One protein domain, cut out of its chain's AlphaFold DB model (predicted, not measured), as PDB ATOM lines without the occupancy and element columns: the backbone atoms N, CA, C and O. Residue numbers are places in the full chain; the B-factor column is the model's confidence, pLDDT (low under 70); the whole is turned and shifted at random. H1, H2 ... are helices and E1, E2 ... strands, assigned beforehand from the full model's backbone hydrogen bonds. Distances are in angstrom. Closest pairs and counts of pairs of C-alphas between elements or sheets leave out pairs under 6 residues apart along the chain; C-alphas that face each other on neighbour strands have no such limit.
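Overview. This is residues 143 to 232 and 585 to 679 of the 760 residues of an uncharacterized protein of Pontiella sulfatireligans (UniProt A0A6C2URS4). Little regular structure: strand E1 with helices H1 and H2 makes one end, H3 to H6 the middle and other end, long loops between. Of 185 printed residues, 66 are in named elements, mostly helix: E1, then H1 to H6. It is compact, radius of gyration of the C-alphas 16.6 A, spanning 52 by 33 by 29 A.

Along the chain. E1 is residues 150 to 152, from C-alpha (287.893, 226.090, 159.810); H1 is 181 to 192, H2 198 to 205, H3 596 to 603, H4 621 to 638, H5 653 to 660, H6 665 to 673, to C-alpha (284.098, 203.987, 162.785).

Arrangement. H1 and H2, C-alphas 192 and 204 closest at 6.5 A, are close but not clearly touching. H4 residues 621 to 629 alone touch H3, C-alphas 624 and 600 closest at 5.0 A. H4 and H5 form a hairpin. Every O i to N i+4 pair in H2, H4, H5 is within hydrogen-bond range.

Size, cuts and confidence. Across the cut, C-alphas 232 and 585 are 11.1 A apart; pLDDT is under 70 for 16 residues.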
ATOM      1  N   ASP A 143     297.210 218.470 169.393       90.44
ATOM      2  CA  ASP A 143     298.172 219.210 168.587       90.44
ATOM      3  C   ASP A 143     297.581 220.554 168.152       90.44
ATOM      4  O   ASP A 143     296.699 220.608 167.294       90.44
ATOM      5  N   ALA A 144     298.096 221.649 168.707       91.12
ATOM      6  CA  ALA A 144     297.669 223.007 168.389       91.12
ATOM      7  C   ALA A 144     297.788 223.338 166.895       91.12
ATOM      8  O   ALA A 144     297.045 224.188 166.407       91.12
ATOM      9  N   ASN A 145     298.695 222.681 166.167       89.44
ATOM     10  CA  ASN A 145     298.917 222.909 164.744       89.44
ATOM     11  C   ASN A 145     297.904 222.198 163.839       89.44
ATOM     12  O   ASN A 145     297.766 222.599 162.686       89.44
ATOM     13  N   GLU A 146     297.205 221.165 164.324       89.12
ATOM     14  CA  GLU A 146     296.335 220.339 163.470       89.12
ATOM     15  C   GLU A 146     294.930 220.087 164.021       89.12
ATOM     16  O   GLU A 146     294.005 219.898 163.233       89.12
ATOM     17  N   ALA A 147     294.738 220.094 165.343       92.06
ATOM     18  CA  ALA A 147     293.444 219.812 165.955       92.06
ATOM     19  C   ALA A 147     292.427 220.913 165.626       92.06
ATOM     20  O   ALA A 147     292.676 222.086 165.907       92.06
ATOM     21  N   GLY A 148     291.287 220.523 165.050       92.94
ATOM     22  CA  GLY A 148     290.183 221.400 164.658       92.94
ATOM     23  C   GLY A 148     290.518 222.331 163.495       92.94
ATOM     24  O   GLY A 148     291.504 223.051 163.537       92.94
ATOM     25  N   GLY A 149     289.708 222.344 162.444       91.56
ATOM     26  CA  GLY A 149     289.898 223.186 161.262       91.56
ATOM     27  C   GLY A 149     288.706 224.092 160.987       91.56
ATOM     28  O   GLY A 149     287.596 223.851 161.470       91.56
ATOM     29  N   ALA A 150     288.931 225.142 160.200       93.75
ATOM     30  CA  ALA A 150     287.893 226.090 159.810       93.75
ATOM     31  C   ALA A 150     287.883 226.325 158.292       93.75
ATOM     32  O   ALA A 150     288.898 226.683 157.702       93.75
ATOM     33  N   ASN A 151     286.708 226.187 157.669       91.62
ATOM     34  CA  ASN A 151     286.504 226.539 156.258       91.62
ATOM     35  C   ASN A 151     286.372 228.060 156.070       91.62
ATOM     36  O   ASN A 151     286.660 228.598 155.002       91.62
ATOM     37  N   SER A 152     285.902 228.765 157.103       92.81
ATOM     38  CA  SER A 152     285.721 230.216 157.108       92.81
ATOM     39  C   SER A 152     285.779 230.768 158.537       92.81
ATOM     40  O   SER A 152     285.822 230.012 159.504       92.81
ATOM     41  N   ALA A 153     285.712 232.094 158.690       91.69
ATOM     42  CA  ALA A 153     285.639 232.739 160.006       91.69
ATOM     43  C   ALA A 153     284.371 232.373 160.805       91.69
ATOM     44  O   ALA A 153     284.302 232.640 162.001       91.69
ATOM     45  N   THR A 154     283.359 231.799 160.145       92.62
ATOM     46  CA  THR A 154     282.044 231.489 160.725       92.62
ATOM     47  C   THR A 154     281.709 229.998 160.692       92.62
ATOM     48  O   THR A 154     280.633 229.614 161.140       92.62
ATOM     49  N   THR A 155     282.585 229.154 160.142       92.81
ATOM     50  CA  THR A 155     282.258 227.753 159.852       92.81
ATOM     51  C   THR A 155     283.454 226.849 160.134       92.81
ATOM     52  O   THR A 155     284.473 226.917 159.442       92.81
ATOM     53  N   LEU A 156     283.312 225.984 161.143       91.62
ATOM     54  CA  LEU A 156     284.253 224.892 161.412       91.62
ATOM     55  C   LEU A 156     284.164 223.841 160.301       91.62
ATOM     56  O   LEU A 156     283.098 223.643 159.719       91.62
ATOM     57  N   ILE A 157     285.260 223.122 160.063       92.00
ATOM     58  CA  ILE A 157     285.213 221.857 159.325       92.00
ATOM     59  C   ILE A 157     284.252 220.928 160.061       92.00
ATOM     60  O   ILE A 157     284.262 220.835 161.290       92.00
ATOM     61  N   GLU A 158     283.346 220.307 159.319       89.94
ATOM     62  CA  GLU A 158     282.330 219.444 159.894       89.94
ATOM     63  C   GLU A 158     282.939 218.136 160.399       89.94
ATOM     64  O   GLU A 158     283.823 217.562 159.771       89.94
ATOM     65  N   ARG A 159     282.444 217.657 161.540       91.00
ATOM     66  CA  ARG A 159     282.784 216.340 162.065       91.00
ATOM     67  C   ARG A 159     282.078 215.281 161.215       91.00
ATOM     68  O   ARG A 159     280.847 215.272 161.179       91.00
ATOM     69  N   ARG A 160     282.842 214.431 160.534       88.38
ATOM     70  CA  ARG A 160     282.353 213.367 159.650       88.38
ATOM     71  C   ARG A 160     282.955 212.034 160.108       88.38
ATOM     72  O   ARG A 160     282.699 211.626 161.236       88.38
ATOM     73  N   ALA A 161     283.787 211.409 159.281       83.69
ATOM     74  CA  ALA A 161     284.349 210.082 159.506       83.69
ATOM     75  C   ALA A 161     285.603 210.042 160.402       83.69
ATOM     76  O   ALA A 161     286.113 208.971 160.699       83.69
ATOM     77  N   GLY A 162     286.118 211.187 160.859       87.00
ATOM     78  CA  GLY A 162     287.275 211.237 161.764       87.00
ATOM     79  C   GLY A 162     288.583 210.889 161.085       87.00
ATOM     80  O   GLY A 162     289.467 210.314 161.706       87.00
ATOM     81  N   LEU A 163     288.707 211.262 159.816       82.00
ATOM     82  CA  LEU A 163     289.854 210.902 158.985       82.00
ATOM     83  C   LEU A 163     291.010 211.893 159.129       82.00
ATOM     84  O   LEU A 163     292.126 211.638 158.681       82.00
ATOM     85  N   THR A 164     290.743 213.059 159.715       85.62
ATOM     86  CA  THR A 164     291.733 214.119 159.891       85.62
ATOM     87  C   THR A 164     291.606 214.771 161.267       85.62
ATOM     88  O   THR A 164     290.488 215.029 161.724       85.62
ATOM     89  N   PRO A 165     292.728 215.139 161.919       89.38
ATOM     90  CA  PRO A 165     292.711 215.934 163.148       89.38
ATOM     91  C   PRO A 165     291.921 217.244 163.025       89.38
ATOM     92  O   PRO A 165     291.413 217.757 164.021       89.38
ATOM     93  N   ALA A 166     291.779 217.776 161.806       91.12
ATOM     94  CA  ALA A 166     291.013 218.989 161.547       91.12
ATOM     95  C   ALA A 166     289.505 218.821 161.827       91.12
ATOM     96  O   ALA A 166     288.791 219.807 161.990       91.12
ATOM     97  N   GLU A 167     289.006 217.589 161.927       91.81
ATOM     98  CA  GLU A 167     287.626 217.315 162.329       91.81
ATOM     99  C   GLU A 167     287.405 217.382 163.852       91.81
ATOM    100  O   GLU A 167     286.259 217.504 164.290       91.81
ATOM    101  N   ILE A 168     288.470 217.313 164.666       94.25
ATOM    102  CA  ILE A 168     288.384 217.340 166.135       94.25
ATOM    103  C   ILE A 168     287.690 218.628 166.585       94.25
ATOM    104  O   ILE A 168     288.067 219.736 166.188       94.25
ATOM    105  N   ARG A 169     286.670 218.505 167.437       94.44
ATOM    106  CA  ARG A 169     285.906 219.665 167.895       94.44
ATOM    107  C   ARG A 169     286.627 220.359 169.039       94.44
ATOM    108  O   ARG A 169     286.776 219.815 170.126       94.44
ATOM    109  N   LEU A 170     287.010 221.608 168.799       94.31
ATOM    110  CA  LEU A 170     287.514 222.503 169.831       94.31
ATOM    111  C   LEU A 170     286.337 223.245 170.468       94.31
ATOM    112  O   LEU A 170     285.755 224.138 169.852       94.31
ATOM    113  N   SER A 171     285.970 222.871 171.693       94.25
ATOM    114  CA  SER A 171     284.849 223.478 172.416       94.25
ATOM    115  C   SER A 171     285.279 223.989 173.788       94.25
ATOM    116  O   SER A 171     285.916 223.226 174.513       94.25
ATOM    117  N   PRO A 172     284.865 225.206 174.196       94.12
ATOM    118  CA  PRO A 172     285.038 225.704 175.562       94.12
ATOM    119  C   PRO A 172     284.452 224.788 176.645       94.12
ATOM    120  O   PRO A 172     284.876 224.835 177.794       94.12
ATOM    121  N   GLU A 173     283.466 223.952 176.302       95.38
ATOM    122  CA  GLU A 173     282.883 223.005 177.256       95.38
ATOM    123  C   GLU A 173     283.884 221.910 177.637       95.38
ATOM    124  O   GLU A 173     283.974 221.533 178.805       95.38
ATOM    125  N   LEU A 174     284.640 221.394 176.667       94.62
ATOM    126  CA  LEU A 174     285.640 220.349 176.894       94.62
ATOM    127  C   LEU A 174     287.021 220.924 177.186       94.62
ATOM    128  O   LEU A 174     287.768 220.328 177.945       94.62
ATOM    129  N   ILE A 175     287.350 222.082 176.624       94.19
ATOM    130  CA  ILE A 175     288.654 222.737 176.716       94.19
ATOM    131  C   ILE A 175     288.420 224.123 177.343       94.19
ATOM    132  O   ILE A 175     288.297 225.109 176.611       94.19
ATOM    133  N   PRO A 176     288.294 224.226 178.681       91.38
ATOM    134  CA  PRO A 176     287.866 225.455 179.356       91.38
ATOM    135  C   PRO A 176     288.804 226.647 179.154       91.38
ATOM    136  O   PRO A 176     288.405 227.796 179.338       91.38
ATOM    137  N   GLU A 177     290.064 226.397 178.794       89.44
ATOM    138  CA  GLU A 177     291.021 227.443 178.458       89.44
ATOM    139  C   GLU A 177     290.696 228.153 177.137       89.44
ATOM    140  O   GLU A 177     291.118 229.299 176.962       89.44
ATOM    141  N   LEU A 178     289.933 227.523 176.233       92.56
ATOM    142  CA  LEU A 178     289.447 228.143 175.004       92.56
ATOM    143  C   LEU A 178     288.188 228.960 175.273       92.56
ATOM    144  O   LEU A 178     287.203 228.467 175.811       92.56
ATOM    145  N   SER A 179     288.174 230.199 174.795       93.19
ATOM    146  CA  SER A 179     286.960 231.016 174.751       93.19
ATOM    147  C   SER A 179     286.129 230.754 173.498       93.19
ATOM    148  O   SER A 179     284.904 230.846 173.542       93.19
ATOM    149  N   ASN A 180     286.785 230.410 172.384       93.56
ATOM    150  CA  ASN A 180     286.141 230.129 171.106       93.56
ATOM    151  C   ASN A 180     287.033 229.241 170.218       93.56
ATOM    152  O   ASN A 180     288.027 229.703 169.654       93.56
ATOM    153  N   GLY A 181     286.667 227.966 170.059       93.31
ATOM    154  CA  GLY A 181     287.443 227.026 169.244       93.31
ATOM    155  C   GLY A 181     287.405 227.299 167.736       93.31
ATOM    156  O   GLY A 181     288.400 227.056 167.056       93.31
ATOM    157  N   LEU A 182     286.314 227.871 167.210       95.12
ATOM    158  CA  LEU A 182     286.237 228.301 165.806       95.12
ATOM    159  C   LEU A 182     287.211 229.442 165.528       95.12
ATOM    160  O   LEU A 182     287.950 229.406 164.546       95.12
ATOM    161  N   GLU A 183     287.243 230.437 166.411       94.38
ATOM    162  CA  GLU A 183     288.174 231.554 166.276       94.38
ATOM    163  C   GLU A 183     289.632 231.089 166.389       94.38
ATOM    164  O   GLU A 183     290.480 231.579 165.644       94.38
ATOM    165  N   PHE A 184     289.919 230.112 167.260       94.50
ATOM    166  CA  PHE A 184     291.241 229.491 167.364       94.50
ATOM    167  C   PHE A 184     291.659 228.842 166.043       94.50
ATOM    168  O   PHE A 184     292.693 229.213 165.488       94.50
ATOM    169  N   ALA A 185     290.844 227.917 165.525       94.06
ATOM    170  CA  ALA A 185     291.142 227.191 164.293       94.06
ATOM    171  C   ALA A 185     291.303 228.156 163.108       94.06
ATOM    172  O   ALA A 185     292.295 228.104 162.384       94.06
ATOM    173  N   TYR A 186     290.391 229.124 162.976       93.94
ATOM    174  CA  TYR A 186     290.451 230.119 161.911       93.94
ATOM    175  C   TYR A 186     291.706 231.000 161.989       93.94
ATOM    176  O   TYR A 186     292.377 231.213 160.975       93.94
ATOM    177  N   LYS A 187     292.068 231.513 163.176       91.38
ATOM    178  CA  LYS A 187     293.285 232.324 163.342       91.38
ATOM    179  C   LYS A 187     294.549 231.502 163.138       91.38
ATOM    180  O   LYS A 187     295.487 232.024 162.540       91.38
ATOM    181  N   ARG A 188     294.583 230.241 163.576       91.75
ATOM    182  CA  ARG A 188     295.688 229.326 163.270       91.75
ATOM    183  C   ARG A 188     295.887 229.206 161.764       91.75
ATOM    184  O   ARG A 188     296.976 229.500 161.275       91.75
ATOM    185  N   ASP A 189     294.829 228.869 161.036       88.88
ATOM    186  CA  ASP A 189     294.910 228.563 159.606       88.88
ATOM    187  C   ASP A 189     295.223 229.804 158.750       88.88
ATOM    188  O   ASP A 189     295.880 229.697 157.713       88.88
ATOM    189  N   THR A 190     294.812 231.000 159.189       88.25
ATOM    190  CA  THR A 190     294.923 232.229 158.379       88.25
ATOM    191  C   THR A 190     295.985 233.229 158.841       88.25
ATOM    192  O   THR A 190     296.570 233.923 158.004       88.25
ATOM    193  N   ALA A 191     296.256 233.329 160.145       86.31
ATOM    194  CA  ALA A 191     297.053 234.412 160.726       86.31
ATOM    195  C   ALA A 191     298.307 233.918 161.460       86.31
ATOM    196  O   ALA A 191     299.406 234.407 161.192       86.31
ATOM    197  N   TRP A 192     298.152 232.968 162.380       85.06
ATOM    198  CA  TRP A 192     299.227 232.488 163.250       85.06
ATOM    199  C   TRP A 192     300.132 231.468 162.561       85.06
ATOM    200  O   TRP A 192     301.343 231.495 162.773       85.06
ATOM    201  N   ARG A 193     299.565 230.645 161.668       80.94
ATOM    202  CA  ARG A 193     300.236 229.531 160.983       80.94
ATOM    203  C   ARG A 193     300.698 228.465 161.985       80.94
ATOM    204  O   ARG A 193     299.905 228.032 162.810       80.94
ATOM    205  N   ARG A 194     301.953 228.014 161.874       83.12
ATOM    206  CA  ARG A 194     302.541 226.942 162.682       83.12
ATOM    207  C   ARG A 194     303.183 227.500 163.951       83.12
ATOM    208  O   ARG A 194     303.943 228.465 163.889       83.12
ATOM    209  N   PHE A 195     302.929 226.837 165.069       84.06
ATOM    210  CA  PHE A 195     303.603 227.029 166.344       84.06
ATOM    211  C   PHE A 195     304.759 226.042 166.457       84.06
ATOM    212  O   PHE A 195     304.560 224.838 166.283       84.06
ATOM    213  N   GLU A 196     305.949 226.536 166.788       78.69
ATOM    214  CA  GLU A 196     307.037 225.661 167.218       78.69
ATOM    215  C   GLU A 196     306.927 225.415 168.723       78.69
ATOM    216  O   GLU A 196     307.121 224.305 169.188       78.69
ATOM    217  N   THR A 197     306.526 226.405 169.518       80.25
ATOM    218  CA  THR A 197     306.502 226.269 170.982       80.25
ATOM    219  C   THR A 197     305.202 226.773 171.602       80.25
ATOM    220  O   THR A 197     304.525 227.638 171.042       80.25
ATOM    221  N   LEU A 198     304.855 226.276 172.796       83.31
ATOM    222  CA  LEU A 198     303.691 226.780 173.546       83.31
ATOM    223  C   LEU A 198     303.830 228.270 173.889       83.31
ATOM    224  O   LEU A 198     302.837 228.997 173.955       83.31
ATOM    225  N   ARG A 199     305.067 228.755 174.018       81.00
ATOM    226  CA  ARG A 199     305.365 230.179 174.147       81.00
ATOM    227  C   ARG A 199     304.948 230.972 172.909       81.00
ATOM    228  O   ARG A 199     304.361 232.041 173.062       81.00
ATOM    229  N   ASP A 200     305.203 230.462 171.703       81.44
ATOM    230  CA  ASP A 200     304.770 231.119 170.460       81.44
ATOM    231  C   ASP A 200     303.250 231.220 170.407       81.44
ATOM    232  O   ASP A 200     302.709 232.276 170.079       81.44
ATOM    233  N   LEU A 201     302.566 230.141 170.798       85.94
ATOM    234  CA  LEU A 201     301.114 230.127 170.900       85.94
ATOM    235  C   LEU A 201     300.617 231.186 171.896       85.94
ATOM    236  O   LEU A 201     299.735 231.970 171.557       85.94
ATOM    237  N   SER A 202     301.221 231.276 173.084       82.94
ATOM    238  CA  SER A 202     300.889 232.295 174.088       82.94
ATOM    239  C   SER A 202     301.059 233.726 173.554       82.94
ATOM    240  O   SER A 202     300.159 234.557 173.688       82.94
ATOM    241  N   VAL A 203     302.177 234.009 172.876       82.88
ATOM    242  CA  VAL A 203     302.471 235.333 172.301       82.88
ATOM    243  C   VAL A 203     301.500 235.689 171.175       82.88
ATOM    244  O   VAL A 203     301.033 236.821 171.108       82.88
ATOM    245  N   LEU A 204     301.183 234.741 170.293       82.44
ATOM    246  CA  LEU A 204     300.261 234.955 169.174       82.44
ATOM    247  C   LEU A 204     298.802 235.073 169.626       82.44
ATOM    248  O   LEU A 204     298.007 235.773 168.995       82.44
ATOM    249  N   ASN A 205     298.471 234.424 170.739       84.94
ATOM    250  CA  ASN A 205     297.190 234.539 171.409       84.94
ATOM    251  C   ASN A 205     297.041 235.855 172.199       84.94
ATOM    252  O   ASN A 205     295.913 236.260 172.487       84.94
ATOM    253  N   ALA A 206     298.144 236.546 172.520       81.31
ATOM    254  CA  ALA A 206     298.104 237.827 173.216       81.31
ATOM    255  C   ALA A 206     297.374 238.871 172.353       81.31
ATOM    256  O   ALA A 206     297.825 239.210 171.252       81.31
ATOM    257  N   PRO A 207     296.230 239.393 172.814       69.31
ATOM    258  CA  PRO A 207     295.408 240.220 171.962       69.31
ATOM    259  C   PRO A 207     296.009 241.623 171.781       69.31
ATOM    260  O   PRO A 207     296.627 242.165 172.704       69.31
ATOM    261  N   PRO A 208     295.761 242.296 170.640       70.12
ATOM    262  CA  PRO A 208     295.800 243.752 170.617       70.12
ATOM    263  C   PRO A 208     294.785 244.287 171.640       70.12
ATOM    264  O   PRO A 208     293.739 243.677 171.839       70.12
ATOM    265  N   VAL A 209     295.082 245.429 172.271       72.62
ATOM    266  CA  VAL A 209     294.429 246.014 173.474       72.62
ATOM    267  C   VAL A 209     292.875 246.041 173.474       72.62
ATOM    268  O   VAL A 209     292.268 246.301 174.506       72.62
ATOM    269  N   SER A 210     292.208 245.767 172.350       72.31
ATOM    270  CA  SER A 210     290.753 245.806 172.161       72.31
ATOM    271  C   SER A 210     290.040 244.458 171.953       72.31
ATOM    272  O   SER A 210     288.814 244.470 171.858       72.31
ATOM    273  N   THR A 211     290.730 243.317 171.844       77.38
ATOM    274  CA  THR A 211     290.078 241.998 171.655       77.38
ATOM    275  C   THR A 211     290.350 241.059 172.833       77.38
ATOM    276  O   THR A 211     291.435 241.125 173.399       77.38
ATOM    277  N   PRO A 212     289.422 240.177 173.237       81.81
ATOM    278  CA  PRO A 212     289.735 239.107 174.184       81.81
ATOM    279  C   PRO A 212     290.758 238.133 173.582       81.81
ATOM    280  O   PRO A 212     290.836 237.991 172.358       81.81
ATOM    281  N   ALA A 213     291.533 237.456 174.431       86.50
ATOM    282  CA  ALA A 213     292.362 236.349 173.978       86.50
ATOM    283  C   ALA A 213     291.470 235.148 173.610       86.50
ATOM    284  O   ALA A 213     290.381 234.955 174.165       86.50
ATOM    285  N   VAL A 214     291.917 234.339 172.652       89.12
ATOM    286  CA  VAL A 214     291.183 233.126 172.257       89.12
ATOM    287  C   VAL A 214     291.412 232.014 173.279       89.12
ATOM    288  O   VAL A 214     290.500 231.262 173.602       89.12
ATOM    289  N   ILE A 215     292.618 231.952 173.839       87.94
ATOM    290  CA  ILE A 215     292.956 231.143 175.004       87.94
ATOM    291  C   ILE A 215     293.004 232.087 176.210       87.94
ATOM    292  O   ILE A 215     293.889 232.938 176.298       87.94
ATOM    293  N   ASN A 216     292.031 231.975 177.111       86.12
ATOM    294  CA  ASN A 216     291.927 232.802 178.320       86.12
ATOM    295  C   ASN A 216     292.455 232.088 179.576       86.12
ATOM    296  O   ASN A 216     292.574 232.713 180.629       86.12
ATOM    297  N   GLY A 217     292.749 230.791 179.468       82.06
ATOM    298  CA  GLY A 217     293.344 229.973 180.522       82.06
ATOM    299  C   GLY A 217     294.789 229.563 180.217       82.06
ATOM    300  O   GLY A 217     295.367 229.982 179.213       82.06
ATOM    301  N   PRO A 218     295.398 228.742 181.084       82.50
ATOM    302  CA  PRO A 218     296.691 228.151 180.790       82.50
ATOM    303  C   PRO A 218     296.560 227.111 179.662       82.50
ATOM    304  O   PRO A 218     295.510 226.505 179.477       82.50
ATOM    305  N   ILE A 219     297.631 226.908 178.893       83.88
ATOM    306  CA  ILE A 219     297.651 226.057 177.691       83.88
ATOM    307  C   ILE A 219     297.802 224.578 178.105       83.88
ATOM    308  O   ILE A 219     298.820 223.941 177.857       83.88
ATOM    309  N   SER A 220     296.819 224.053 178.839       83.50
ATOM    310  CA  SER A 220     296.868 222.727 179.471       83.50
ATOM    311  C   SER A 220     296.536 221.570 178.537       83.50
ATOM    312  O   SER A 220     297.075 220.482 178.710       83.50
ATOM    313  N   SER A 221     295.653 221.792 177.566       86.06
ATOM    314  CA  SER A 221     295.153 220.744 176.670       86.06
ATOM    315  C   SER A 221     295.935 220.644 175.364       86.06
ATOM    316  O   SER A 221     295.632 219.773 174.552       86.06
ATOM    317  N   PHE A 222     296.917 221.525 175.139       88.81
ATOM    318  CA  PHE A 222     297.636 221.616 173.870       88.81
ATOM    319  C   PHE A 222     299.113 221.244 173.981       88.81
ATOM    320  O   PHE A 222     299.792 221.560 174.955       88.81
ATOM    321  N   SER A 223     299.619 220.665 172.898       86.94
ATOM    322  CA  SER A 223     301.034 220.553 172.555       86.94
ATOM    323  C   SER A 223     301.259 221.186 171.179       86.94
ATOM    324  O   SER A 223     300.348 221.226 170.355       86.94
ATOM    325  N   THR A 224     302.461 221.690 170.901       81.81
ATOM    326  CA  THR A 224     302.849 222.159 169.552       81.81
ATOM    327  C   THR A 224     303.518 221.076 168.715       81.81
ATOM    328  O   THR A 224     303.701 221.246 167.511       81.81
ATOM    329  N   TYR A 225     303.849 219.949 169.341       74.19
ATOM    330  CA  TYR A 225     304.389 218.783 168.671       74.19
ATOM    331  C   TYR A 225     303.537 217.579 169.025       74.19
ATOM    332  O   TYR A 225     303.515 217.118 170.167       74.19
ATOM    333  N   SER A 226     302.880 217.027 168.018       68.81
ATOM    334  CA  SER A 226     302.577 215.611 168.014       68.81
ATOM    335  C   SER A 226     303.403 214.965 166.915       68.81
ATOM    336  O   SER A 226     303.543 215.483 165.803       68.81
ATOM    337  N   PHE A 227     303.993 213.832 167.253       61.00
ATOM    338  CA  PHE A 227     304.586 212.965 166.263       61.00
ATOM    339  C   PHE A 227     303.705 211.730 166.197       61.00
ATOM    340  O   PHE A 227     303.801 210.823 167.024       61.00
ATOM    341  N   ALA A 228     302.811 211.716 165.213       58.81
ATOM    342  CA  ALA A 228     302.469 210.450 164.610       58.81
ATOM    343  C   ALA A 228     303.720 210.075 163.807       58.81
ATOM    344  O   ALA A 228     304.052 210.815 162.873       58.81
ATOM    345  N   PRO A 229     304.446 208.983 164.121       53.03
ATOM    346  CA  PRO A 229     305.238 208.379 163.061       53.03
ATOM    347  C   PRO A 229     304.325 208.249 161.842       53.03
ATOM    348  O   PRO A 229     303.101 208.142 161.986       53.03
ATOM    349  N   THR A 230     304.889 208.219 160.638       53.12
ATOM    350  CA  THR A 230     304.225 207.432 159.604       53.12
ATOM    351  C   THR A 230     304.131 206.039 160.208       53.12
ATOM    352  O   THR A 230     305.068 205.245 160.119       53.12
ATOM    353  N   ASN A 231     303.044 205.776 160.937       50.69
ATOM    354  CA  ASN A 231     302.553 204.447 161.129       50.69
ATOM    355  C   ASN A 231     302.540 203.974 159.688       50.69
ATOM    356  O   ASN A 231     301.854 204.560 158.846       50.69
ATOM    357  N   ASN A 232     303.425 203.032 159.365       53.75
ATOM    358  CA  ASN A 232     303.131 202.178 158.243       53.75
ATOM    359  C   ASN A 232     301.824 201.558 158.680       53.75
ATOM    360  O   ASN A 232     301.822 200.626 159.481       53.75
ATOM    361  N   ARG A 585     297.501 211.000 158.017       58.22
ATOM    362  CA  ARG A 585     297.624 211.747 159.266       58.22
ATOM    363  C   ARG A 585     296.598 211.176 160.237       58.22
ATOM    364  O   ARG A 585     295.582 211.817 160.486       58.22
ATOM    365  N   HIS A 586     296.861 209.972 160.752       62.19
ATOM    366  CA  HIS A 586     296.111 209.456 161.894       62.19
ATOM    367  C   HIS A 586     296.073 210.536 162.978       62.19
ATOM    368  O   HIS A 586     297.014 211.328 163.137       62.19
ATOM    369  N   GLY A 587     294.970 210.594 163.706       61.34
ATOM    370  CA  GLY A 587     294.787 211.588 164.728       61.34
ATOM    371  C   GLY A 587     295.812 211.458 165.834       61.34
ATOM    372  O   GLY A 587     296.403 210.420 166.130       61.34
ATOM    373  N   ARG A 588     296.085 212.628 166.386       76.38
ATOM    374  CA  ARG A 588     297.274 212.923 167.175       76.38
ATOM    375  C   ARG A 588     297.044 212.707 168.668       76.38
ATOM    376  O   ARG A 588     297.894 213.070 169.476       76.38
ATOM    377  N   ILE A 589     295.901 212.125 169.031       87.75
ATOM    378  CA  ILE A 589     295.504 211.915 170.418       87.75
ATOM    379  C   ILE A 589     296.016 210.554 170.864       87.75
ATOM    380  O   ILE A 589     295.654 209.527 170.297       87.75
ATOM    381  N   ASN A 590     296.843 210.530 171.903       86.81
ATOM    382  CA  ASN A 590     297.177 209.272 172.553       86.81
ATOM    383  C   ASN A 590     295.981 208.839 173.432       86.81
ATOM    384  O   ASN A 590     295.632 209.569 174.356       86.81
ATOM    385  N   PRO A 591     295.349 207.685 173.174       86.06
ATOM    386  CA  PRO A 591     294.187 207.208 173.923       86.06
ATOM    387  C   PRO A 591     294.481 206.820 175.378       86.06
ATOM    388  O   PRO A 591     293.556 206.733 176.176       86.06
ATOM    389  N   TYR A 592     295.750 206.623 175.744       85.00
ATOM    390  CA  TYR A 592     296.170 206.422 177.135       85.00
ATOM    391  C   TYR A 592     296.358 207.736 177.902       85.00
ATOM    392  O   TYR A 592     296.805 207.736 179.047       85.00
ATOM    393  N   SER A 593     296.065 208.869 177.264       86.50
ATOM    394  CA  SER A 593     296.146 210.174 177.898       86.50
ATOM    395  C   SER A 593     295.265 210.230 179.150       86.50
ATOM    396  O   SER A 593     294.083 209.892 179.072       86.50
ATOM    397  N   PRO A 594     295.765 210.736 180.292       85.94
ATOM    398  CA  PRO A 594     294.913 211.016 181.447       85.94
ATOM    399  C   PRO A 594     293.984 212.218 181.194       85.94
ATOM    400  O   PRO A 594     293.101 212.509 182.000       85.94
ATOM    401  N   HIS A 595     294.209 212.967 180.108       90.44
ATOM    402  CA  HIS A 595     293.473 214.178 179.783       90.44
ATOM    403  C   HIS A 595     292.140 213.805 179.123       90.44
ATOM    404  O   HIS A 595     291.978 213.900 177.907       90.44
ATOM    405  N   THR A 596     291.163 213.408 179.941       93.25
ATOM    406  CA  THR A 596     289.807 213.009 179.512       93.25
ATOM    407  C   THR A 596     289.172 214.022 178.554       93.25
ATOM    408  O   THR A 596     288.584 213.661 177.544       93.25
ATOM    409  N   ASN A 597     289.352 215.313 178.810       94.38
ATOM    410  CA  ASN A 597     288.851 216.393 177.962       94.38
ATOM    411  C   ASN A 597     289.438 216.393 176.537       94.38
ATOM    412  O   ASN A 597     288.740 216.716 175.570       94.38
ATOM    413  N   VAL A 598     290.711 216.013 176.397       93.25
ATOM    414  CA  VAL A 598     291.387 215.892 175.098       93.25
ATOM    415  C   VAL A 598     290.802 214.722 174.313       93.25
ATOM    416  O   VAL A 598     290.453 214.887 173.148       93.25
ATOM    417  N   ILE A 599     290.622 213.569 174.964       94.56
ATOM    418  CA  ILE A 599     290.007 212.385 174.349       94.56
ATOM    419  C   ILE A 599     288.546 212.676 173.966       94.56
ATOM    420  O   ILE A 599     288.153 212.443 172.826       94.56
ATOM    421  N   ALA A 600     287.770 213.294 174.860       96.50
ATOM    422  CA  ALA A 600     286.379 213.673 174.606       96.50
ATOM    423  C   ALA A 600     286.228 214.607 173.394       96.50
ATOM    424  O   ALA A 600     285.218 214.560 172.692       96.50
ATOM    425  N   SER A 601     287.239 215.431 173.098       95.75
ATOM    426  CA  SER A 601     287.222 216.326 171.934       95.75
ATOM    427  C   SER A 601     287.224 215.564 170.596       95.75
ATOM    428  O   SER A 601     286.736 216.090 169.593       95.75
ATOM    429  N   ALA A 602     287.712 214.316 170.569       94.56
ATOM    430  CA  ALA A 602     287.632 213.434 169.398       94.56
ATOM    431  C   ALA A 602     286.198 212.947 169.119       94.56
ATOM    432  O   ALA A 602     285.829 212.731 167.956       94.56
ATOM    433  N   PHE A 603     285.400 212.797 170.182       96.19
ATOM    434  CA  PHE A 603     284.020 212.307 170.141       96.19
ATOM    435  C   PHE A 603     282.992 213.425 169.998       96.19
ATOM    436  O   PHE A 603     281.926 213.212 169.437       96.19
ATOM    437  N   MET A 604     283.274 214.632 170.486       96.06
ATOM    438  CA  MET A 604     282.288 215.707 170.446       96.06
ATOM    439  C   MET A 604     281.829 216.013 169.014       96.06
ATOM    440  O   MET A 604     282.630 216.164 168.092       96.06
ATOM    441  N   GLY A 605     280.515 216.136 168.837       94.75
ATOM    442  CA  GLY A 605     279.876 216.414 167.559       94.75
ATOM    443  C   GLY A 605     279.997 215.282 166.541       94.75
ATOM    444  O   GLY A 605     279.665 215.515 165.380       94.75
ATOM    445  N   MET A 606     280.499 214.109 166.933       94.69
ATOM    446  CA  MET A 606     280.611 212.926 166.083       94.69
ATOM    447  C   MET A 606     279.234 212.492 165.603       94.69
ATOM    448  O   MET A 606     278.353 212.365 166.453       94.69
ATOM    449  N   PRO A 607     279.037 212.301 164.288       93.50
ATOM    450  CA  PRO A 607     277.813 211.689 163.804       93.50
ATOM    451  C   PRO A 607     277.759 210.246 164.305       93.50
ATOM    452  O   PRO A 607     278.774 209.546 164.259       93.50
ATOM    453  N   LEU A 608     276.609 209.837 164.824       91.38
ATOM    454  CA  LEU A 608     276.365 208.434 165.155       91.38
ATOM    455  C   LEU A 608     275.591 207.724 164.053       91.38
ATOM    456  O   LEU A 608     275.738 206.520 163.927       91.38
ATOM    457  N   ASP A 609     274.834 208.472 163.250       84.88
ATOM    458  CA  ASP A 609     273.979 207.913 162.209       84.88
ATOM    459  C   ASP A 609     274.765 207.060 161.197       84.88
ATOM    460  O   ASP A 609     276.002 207.123 161.074       84.88
ATOM    461  N   GLU A 610     274.012 206.250 160.467       74.31
ATOM    462  CA  GLU A 610     274.513 205.350 159.438       74.31
ATOM    463  C   GLU A 610     275.187 206.138 158.301       74.31
ATOM    464  O   GLU A 610     275.036 207.356 158.143       74.31
ATOM    465  N   PHE A 611     276.074 205.475 157.566       68.00
ATOM    466  CA  PHE A 611     276.911 206.153 156.581       68.00
ATOM    467  C   PHE A 611     276.038 206.711 155.444       68.00
ATOM    468  O   PHE A 611     275.145 206.035 154.960       68.00
ATOM    469  N   ASN A 612     276.299 207.953 155.019       63.59
ATOM    470  CA  ASN A 612     275.499 208.734 154.054       63.59
ATOM    471  C   ASN A 612     274.124 209.234 154.519       63.59
ATOM    472  O   ASN A 612     273.511 210.015 153.786       63.59
ATOM    473  N   GLU A 613     273.673 208.929 155.736       68.25
ATOM    474  CA  GLU A 613     272.503 209.625 156.269       68.25
ATOM    475  C   GLU A 613     272.846 211.073 156.647       68.25
ATOM    476  O   GLU A 613     273.977 211.381 157.059       68.25
ATOM    477  N   PRO A 614     271.890 212.013 156.519       67.44
ATOM    478  CA  PRO A 614     272.022 213.304 157.170       67.44
ATOM    479  C   PRO A 614     272.331 213.047 158.643       67.44
ATOM    480  O   PRO A 614     271.593 212.318 159.297       67.44
ATOM    481  N   ALA A 615     273.421 213.630 159.149       69.69
ATOM    482  CA  ALA A 615     273.855 213.452 160.532       69.69
ATOM    483  C   ALA A 615     272.853 214.097 161.511       69.69
ATOM    484  O   ALA A 615     273.093 215.195 162.034       69.69
ATOM    485  N   ASN A 616     271.711 213.440 161.696       82.06
ATOM    486  CA  ASN A 616     270.589 213.842 162.525       82.06
ATOM    487  C   ASN A 616     270.972 213.766 164.002       82.06
ATOM    488  O   ASN A 616     270.523 214.591 164.806       82.06
ATOM    489  N   ARG A 617     271.872 212.840 164.346       90.00
ATOM    490  CA  ARG A 617     272.387 212.637 165.686       90.00
ATOM    491  C   ARG A 617     273.885 212.882 165.766       90.00
ATOM    492  O   ARG A 617     274.716 212.233 165.133       90.00
ATOM    493  N   ARG A 618     274.259 213.792 166.665       94.31
ATOM    494  CA  ARG A 618     275.656 214.095 166.975       94.31
ATOM    495  C   ARG A 618     275.897 214.064 168.470       94.31
ATOM    496  O   ARG A 618     275.094 214.606 169.224       94.31
ATOM    497  N   LEU A 619     277.039 213.516 168.880       96.69
ATOM    498  CA  LEU A 619     277.408 213.479 170.292       96.69
ATOM    499  C   LEU A 619     277.517 214.878 170.896       96.69
ATOM    500  O   LEU A 619     278.247 215.748 170.410       96.69
ATOM    501  N   THR A 620     276.846 215.068 172.020       96.62
ATOM    502  CA  THR A 620     277.016 216.232 172.885       96.62
ATOM    503  C   THR A 620     278.340 216.155 173.648       96.62
ATOM    504  O   THR A 620     278.973 215.103 173.756       96.62
ATOM    505  N   ALA A 621     278.779 217.270 174.239       96.62
ATOM    506  CA  ALA A 621     279.962 217.258 175.100       96.62
ATOM    507  C   ALA A 621     279.778 216.370 176.344       96.62
ATOM    508  O   ALA A 621     280.752 215.841 176.872       96.62
ATOM    509  N   THR A 622     278.548 216.214 176.841       97.44
ATOM    510  CA  THR A 622     278.253 215.352 177.995       97.44
ATOM    511  C   THR A 622     278.430 213.880 177.635       97.44
ATOM    512  O   THR A 622     279.182 213.190 178.316       97.44
ATOM    513  N   GLU A 623     277.824 213.431 176.535       97.56
ATOM    514  CA  GLU A 623     277.970 212.054 176.037       97.56
ATOM    515  C   GLU A 623     279.429 211.748 175.679       97.56
ATOM    516  O   GLU A 623     279.957 210.707 176.053       97.56
ATOM    517  N   ALA A 624     280.136 212.697 175.053       97.50
ATOM    518  CA  ALA A 624     281.556 212.553 174.734       97.50
ATOM    519  C   ALA A 624     282.435 212.328 175.984       97.50
ATOM    520  O   ALA A 624     283.364 211.516 175.945       97.50
ATOM    521  N   ARG A 625     282.145 213.010 177.106       97.25
ATOM    522  CA  ARG A 625     282.863 212.799 178.380       97.25
ATOM    523  C   ARG A 625     282.566 211.425 178.968       97.25
ATOM    524  O   ARG A 625     283.486 210.772 179.453       97.25
ATOM    525  N   GLU A 626     281.313 210.991 178.919       97.31
ATOM    526  CA  GLU A 626     280.926 209.695 179.469       97.31
ATOM    527  C   GLU A 626     281.500 208.533 178.647       97.31
ATOM    528  O   GLU A 626     282.086 207.609 179.213       97.31
ATOM    529  N   ALA A 627     281.461 208.631 177.315       96.31
ATOM    530  CA  ALA A 627     282.127 207.685 176.423       96.31
ATOM    531  C   ALA A 627     283.637 207.615 176.696       96.31
ATOM    532  O   ALA A 627     284.217 206.535 176.767       96.31
ATOM    533  N   THR A 628     284.271 208.770 176.928       96.19
ATOM    534  CA  THR A 628     285.691 208.830 177.306       96.19
ATOM    535  C   THR A 628     285.972 208.104 178.611       96.19
ATOM    536  O   THR A 628     286.939 207.350 178.689       96.19
ATOM    537  N   ARG A 629     285.139 208.316 179.636       96.00
ATOM    538  CA  ARG A 629     285.288 207.658 180.937       96.00
ATOM    539  C   ARG A 629     285.272 206.136 180.777       96.00
ATOM    540  O   ARG A 629     286.190 205.471 181.249       96.00
ATOM    541  N   LEU A 630     284.277 205.609 180.063       95.25
ATOM    542  CA  LEU A 630     284.139 204.172 179.807       95.25
ATOM    543  C   LEU A 630     285.313 203.605 179.002       95.25
ATOM    544  O   LEU A 630     285.826 202.533 179.322       95.25
ATOM    545  N   LEU A 631     285.776 204.335 177.985       91.94
ATOM    546  CA  LEU A 631     286.934 203.929 177.193       91.94
ATOM    547  C   LEU A 631     288.218 203.890 178.015       91.94
ATOM    548  O   LEU A 631     288.982 202.937 177.898       91.94
ATOM    549  N   MET A 632     288.456 204.891 178.862       91.00
ATOM    550  CA  MET A 632     289.637 204.916 179.722       91.00
ATOM    551  C   MET A 632     289.629 203.764 180.730       91.00
ATOM    552  O   MET A 632     290.648 203.097 180.878       91.00
ATOM    553  N   GLU A 633     288.481 203.472 181.351       91.94
ATOM    554  CA  GLU A 633     288.319 202.302 182.229       91.94
ATOM    555  C   GLU A 633     288.592 200.988 181.481       91.94
ATOM    556  O   GLU A 633     289.241 200.076 182.003       91.94
ATOM    557  N   HIS A 634     288.138 200.895 180.229       90.44
ATOM    558  CA  HIS A 634     288.408 199.741 179.381       90.44
ATOM    559  C   HIS A 634     289.903 199.620 179.035       90.44
ATOM    560  O   HIS A 634     290.482 198.547 179.215       90.44
ATOM    561  N   PHE A 635     290.555 200.700 178.592       87.38
ATOM    562  CA  PHE A 635     291.971 200.684 178.205       87.38
ATOM    563  C   PHE A 635     292.916 200.490 179.386       87.38
ATOM    564  O   PHE A 635     293.959 199.863 179.216       87.38
ATOM    565  N   GLU A 636     292.558 200.961 180.580       86.56
ATOM    566  CA  GLU A 636     293.312 200.669 181.801       86.56
ATOM    567  C   GLU A 636     293.356 199.157 182.071       86.56
ATOM    568  O   GLU A 636     294.398 198.604 182.425       86.56
ATOM    569  N   LYS A 637     292.235 198.462 181.848       88.62
ATOM    570  CA  LYS A 637     292.104 197.028 182.121       88.62
ATOM    571  C   LYS A 637     292.632 196.133 180.997       88.62
ATOM    572  O   LYS A 637     293.166 195.058 181.274       88.62
ATOM    573  N   HIS A 638     292.435 196.534 179.745       86.56
ATOM    574  CA  HIS A 638     292.649 195.680 178.572       86.56
ATOM    575  C   HIS A 638     293.776 196.158 177.648       86.56
ATOM    576  O   HIS A 638     294.246 195.387 176.811       86.56
ATOM    577  N   GLY A 639     294.255 197.388 177.828       84.44
ATOM    578  CA  GLY A 639     295.145 198.050 176.881       84.44
ATOM    579  C   GLY A 639     294.416 198.507 175.615       84.44
ATOM    580  O   GLY A 639     293.239 198.231 175.400       84.44
ATOM    581  N   TRP A 640     295.134 199.228 174.758       80.69
ATOM    582  CA  TRP A 640     294.660 199.614 173.433       80.69
ATOM    583  C   TRP A 640     294.747 198.425 172.470       80.69
ATOM    584  O   TRP A 640     295.802 197.777 172.405       80.69
ATOM    585  N   PRO A 641     293.696 198.150 171.681       78.62
ATOM    586  CA  PRO A 641     293.711 197.039 170.747       78.62
ATOM    587  C   PRO A 641     294.771 197.239 169.665       78.62
ATOM    588  O   PRO A 641     294.933 198.311 169.089       78.62
ATOM    589  N   ALA A 642     295.521 196.180 169.363       73.06
ATOM    590  CA  ALA A 642     296.598 196.241 168.374       73.06
ATOM    591  C   ALA A 642     296.102 196.394 166.923       73.06
ATOM    592  O   ALA A 642     296.921 196.614 166.031       73.06
ATOM    593  N   LYS A 643     294.796 196.216 166.703       77.69
ATOM    594  CA  LYS A 643     294.120 196.038 165.419       77.69
ATOM    595  C   LYS A 643     292.770 196.755 165.443       77.69
ATOM    596  O   LYS A 643     292.168 196.843 166.514       77.69
ATOM    597  N   ALA A 644     292.304 197.217 164.286       76.25
ATOM    598  CA  ALA A 644     291.005 197.873 164.162       76.25
ATOM    599  C   ALA A 644     289.881 196.873 164.441       76.25
ATOM    600  O   ALA A 644     288.990 197.168 165.226       76.25
ATOM    601  N   SER A 645     289.996 195.646 163.923       78.88
ATOM    602  CA  SER A 645     289.024 194.560 164.138       78.88
ATOM    603  C   SER A 645     288.776 194.195 165.608       78.88
ATOM    604  O   SER A 645     287.737 193.635 165.947       78.88
ATOM    605  N   ALA A 646     289.730 194.496 166.494       81.44
ATOM    606  CA  ALA A 646     289.645 194.193 167.920       81.44
ATOM    607  C   ALA A 646     289.059 195.349 168.749       81.44
ATOM    608  O   ALA A 646     288.943 195.234 169.972       81.44
ATOM    609  N   TYR A 647     288.722 196.475 168.118       76.50
ATOM    610  CA  TYR A 647     288.147 197.627 168.802       76.50
ATOM    611  C   TYR A 647     286.727 197.291 169.289       76.50
ATOM    612  O   TYR A 647     285.941 196.680 168.575       76.50
ATOM    613  N   GLY A 648     286.427 197.603 170.552       76.94
ATOM    614  CA  GLY A 648     285.180 197.192 171.215       76.94
ATOM    615  C   GLY A 648     285.199 195.777 171.815       76.94
ATOM    616  O   GLY A 648     284.356 195.460 172.656       76.94
ATOM    617  N   SER A 649     286.186 194.931 171.484       82.06
ATOM    618  CA  SER A 649     286.289 193.586 172.062       82.06
ATOM    619  C   SER A 649     286.501 193.642 173.580       82.06
ATOM    620  O   SER A 649     287.441 194.257 174.077       82.06
ATOM    621  N   GLY A 650     285.611 192.995 174.338       83.00
ATOM    622  CA  GLY A 650     285.645 193.000 175.805       83.00
ATOM    623  C   GLY A 650     285.172 194.307 176.453       83.00
ATOM    624  O   GLY A 650     285.265 194.442 177.675       83.00
ATOM    625  N   MET A 651     284.675 195.262 175.665       87.94
ATOM    626  CA  MET A 651     284.032 196.471 176.166       87.94
ATOM    627  C   MET A 651     282.605 196.176 176.628       87.94
ATOM    628  O   MET A 651     281.930 195.299 176.089       87.94
ATOM    629  N   ASP A 652     282.145 196.917 177.632       91.94
ATOM    630  CA  ASP A 652     280.735 196.938 178.012       91.94
ATOM    631  C   ASP A 652     279.966 197.805 177.002       91.94
ATOM    632  O   ASP A 652     279.803 199.014 177.182       91.94
ATOM    633  N   LEU A 653     279.595 197.188 175.876       90.88
ATOM    634  CA  LEU A 653     278.907 197.853 174.768       90.88
ATOM    635  C   LEU A 653     277.523 198.369 175.175       90.88
ATOM    636  O   LEU A 653     277.105 199.401 174.662       90.88
ATOM    637  N   ASP A 654     276.857 197.726 176.138       93.06
ATOM    638  CA  ASP A 654     275.567 198.185 176.662       93.06
ATOM    639  C   ASP A 654     275.739 199.488 177.453       93.06
ATOM    640  O   ASP A 654     274.996 200.451 177.254       93.06
ATOM    641  N   ALA A 655     276.760 199.554 178.317       95.19
ATOM    642  CA  ALA A 655     277.088 200.777 179.045       95.19
ATOM    643  C   ALA A 655     277.524 201.906 178.103       95.19
ATOM    644  O   ALA A 655     277.110 203.052 178.295       95.19
ATOM    645  N   LEU A 656     278.331 201.599 177.080       95.06
ATOM    646  CA  LEU A 656     278.742 202.590 176.084       95.06
ATOM    647  C   LEU A 656     277.550 203.079 175.262       95.06
ATOM    648  O   LEU A 656     277.383 204.287 175.117       95.06
ATOM    649  N   SER A 657     276.705 202.164 174.786       94.44
ATOM    650  CA  SER A 657     275.477 202.473 174.055       94.44
ATOM    651  C   SER A 657     274.580 203.404 174.869       94.44
ATOM    652  O   SER A 657     274.220 204.478 174.398       94.44
ATOM    653  N   ALA A 658     274.342 203.088 176.147       96.06
ATOM    654  CA  ALA A 658     273.586 203.954 177.048       96.06
ATOM    655  C   ALA A 658     274.249 205.329 177.260       96.06
ATOM    656  O   ALA A 658     273.553 206.343 177.322       96.06
ATOM    657  N   ALA A 659     275.581 205.382 177.355       96.31
ATOM    658  CA  ALA A 659     276.339 206.618 177.553       96.31
ATOM    659  C   ALA A 659     276.287 207.572 176.354       96.31
ATOM    660  O   ALA A 659     276.255 208.788 176.545       96.31
ATOM    661  N   ILE A 660     276.280 207.032 175.134       95.88
ATOM    662  CA  ILE A 660     276.137 207.809 173.894       95.88
ATOM    663  C   ILE A 660     274.677 207.926 173.432       95.88
ATOM    664  O   ILE A 660     274.374 208.581 172.433       95.88
ATOM    665  N   GLY A 661     273.782 207.266 174.171       94.06
ATOM    666  CA  GLY A 661     272.361 207.111 173.909       94.06
ATOM    667  C   GLY A 661     272.030 206.348 172.623       94.06
ATOM    668  O   GLY A 661     270.932 206.562 172.108       94.06
ATOM    669  N   ALA A 662     272.945 205.541 172.083       91.19
ATOM    670  CA  ALA A 662     272.686 204.742 170.891       91.19
ATOM    671  C   ALA A 662     271.464 203.832 171.116       91.19
ATOM    672  O   ALA A 662     271.241 203.277 172.191       91.19
ATOM    673  N   SER A 663     270.626 203.761 170.095       88.31
ATOM    674  CA  SER A 663     269.332 203.091 170.055       88.31
ATOM    675  C   SER A 663     269.383 201.801 169.242       88.31
ATOM    676  O   SER A 663     268.560 200.915 169.465       88.31
ATOM    677  N   ASN A 664     270.376 201.669 168.359       83.62
ATOM    678  CA  ASN A 664     270.636 200.480 167.562       83.62
ATOM    679  C   ASN A 664     272.158 200.174 167.500       83.62
ATOM    680  O   ASN A 664     272.974 201.012 167.907       83.62
ATOM    681  N   PRO A 665     272.559 198.972 167.042       82.19
ATOM    682  CA  PRO A 665     273.969 198.604 166.898       82.19
ATOM    683  C   PRO A 665     274.748 199.519 165.944       82.19
ATOM    684  O   PRO A 665     275.879 199.882 166.255       82.19
ATOM    685  N   TRP A 666     274.141 199.965 164.842       81.00
ATOM    686  CA  TRP A 666     274.785 200.807 163.829       81.00
ATOM    687  C   TRP A 666     275.216 202.179 164.354       81.00
ATOM    688  O   TRP A 666     276.312 202.647 164.036       81.00
ATOM    689  N   GLU A 667     274.422 202.794 165.234       87.31
ATOM    690  CA  GLU A 667     274.786 204.038 165.919       87.31
ATOM    691  C   GLU A 667     276.025 203.845 166.808       87.31
ATOM    692  O   GLU A 667     276.904 204.711 166.890       87.31
ATOM    693  N   LEU A 668     276.128 202.684 167.460       88.94
ATOM    694  CA  LEU A 668     277.298 202.321 168.253       88.94
ATOM    695  C   LEU A 668     278.514 202.026 167.362       88.94
ATOM    696  O   LEU A 668     279.635 202.387 167.715       88.94
ATOM    697  N   GLU A 669     278.323 201.435 166.186       86.81
ATOM    698  CA  GLU A 669     279.394 201.268 165.197       86.81
ATOM    699  C   GLU A 669     279.889 202.604 164.656       86.81
ATOM    700  O   GLU A 669     281.101 202.810 164.543       86.81
ATOM    701  N   GLY A 670     278.974 203.548 164.417       88.12
ATOM    702  CA  GLY A 670     279.281 204.924 164.040       88.12
ATOM    703  C   GLY A 670     280.275 205.581 164.997       88.12
ATOM    704  O   GLY A 670     281.212 206.246 164.550       88.12
ATOM    705  N   PHE A 671     280.159 205.320 166.303       91.69
ATOM    706  CA  PHE A 671     281.113 205.804 167.305       91.69
ATOM    707  C   PHE A 671     282.547 205.316 167.051       91.69
ATOM    708  O   PHE A 671     283.507 206.093 167.092       91.69
ATOM    709  N   PHE A 672     282.721 204.023 166.792       89.00
ATOM    710  CA  PHE A 672     284.042 203.434 166.595       89.00
ATOM    711  C   PHE A 672     284.613 203.773 165.219       89.00
ATOM    712  O   PHE A 672     285.739 204.278 165.138       89.00
ATOM    713  N   ARG A 673     283.801 203.604 164.169       86.81
ATOM    714  CA  ARG A 673     284.098 203.987 162.785       86.81
ATOM    715  C   ARG A 673     284.631 205.407 162.713       86.81
ATOM    716  O   ARG A 673     285.703 205.651 162.169       86.81
ATOM    717  N   ASN A 674     283.892 206.344 163.304       89.31
ATOM    718  CA  ASN A 674     284.200 207.753 163.156       89.31
ATOM    719  C   ASN A 674     285.330 208.207 164.085       89.31
ATOM    720  O   ASN A 674     285.719 209.366 163.999       89.31
ATOM    721  N   SER A 675     285.848 207.373 164.999       89.38
ATOM    722  CA  SER A 675     286.829 207.787 166.017       89.38
ATOM    723  C   SER A 675     288.185 207.107 165.925       89.38
ATOM    724  O   SER A 675     289.180 207.720 166.307       89.38
ATOM    725  N   TYR A 676     288.243 205.869 165.435       86.56
ATOM    726  CA  TYR A 676     289.445 205.039 165.494       86.56
ATOM    727  C   TYR A 676     290.662 205.720 164.862       86.56
ATOM    728  O   TYR A 676     291.737 205.780 165.461       86.56
ATOM    729  N   GLU A 677     290.462 206.313 163.685       84.62
ATOM    730  CA  GLU A 677     291.520 206.987 162.936       84.62
ATOM    731  C   GLU A 677     292.000 208.279 163.604       84.62
ATOM    732  O   GLU A 677     293.004 208.827 163.164       84.62
ATOM    733  N   LEU A 678     291.355 208.756 164.682       88.25
ATOM    734  CA  LEU A 678     291.788 209.931 165.439       88.25
ATOM    735  C   LEU A 678     292.792 209.632 166.571       88.25
ATOM    736  O   LEU A 678     293.286 210.569 167.215       88.25
ATOM    737  N   PHE A 679     293.107 208.360 166.821       87.56
ATOM    738  CA  PHE A 679     293.953 207.942 167.936       87.56
ATOM    739  C   PHE A 679     295.320 207.405 167.493       87.56
ATOM    740  O   PHE A 679     295.460 206.705 166.494       87.56
TER     741      PHE A 679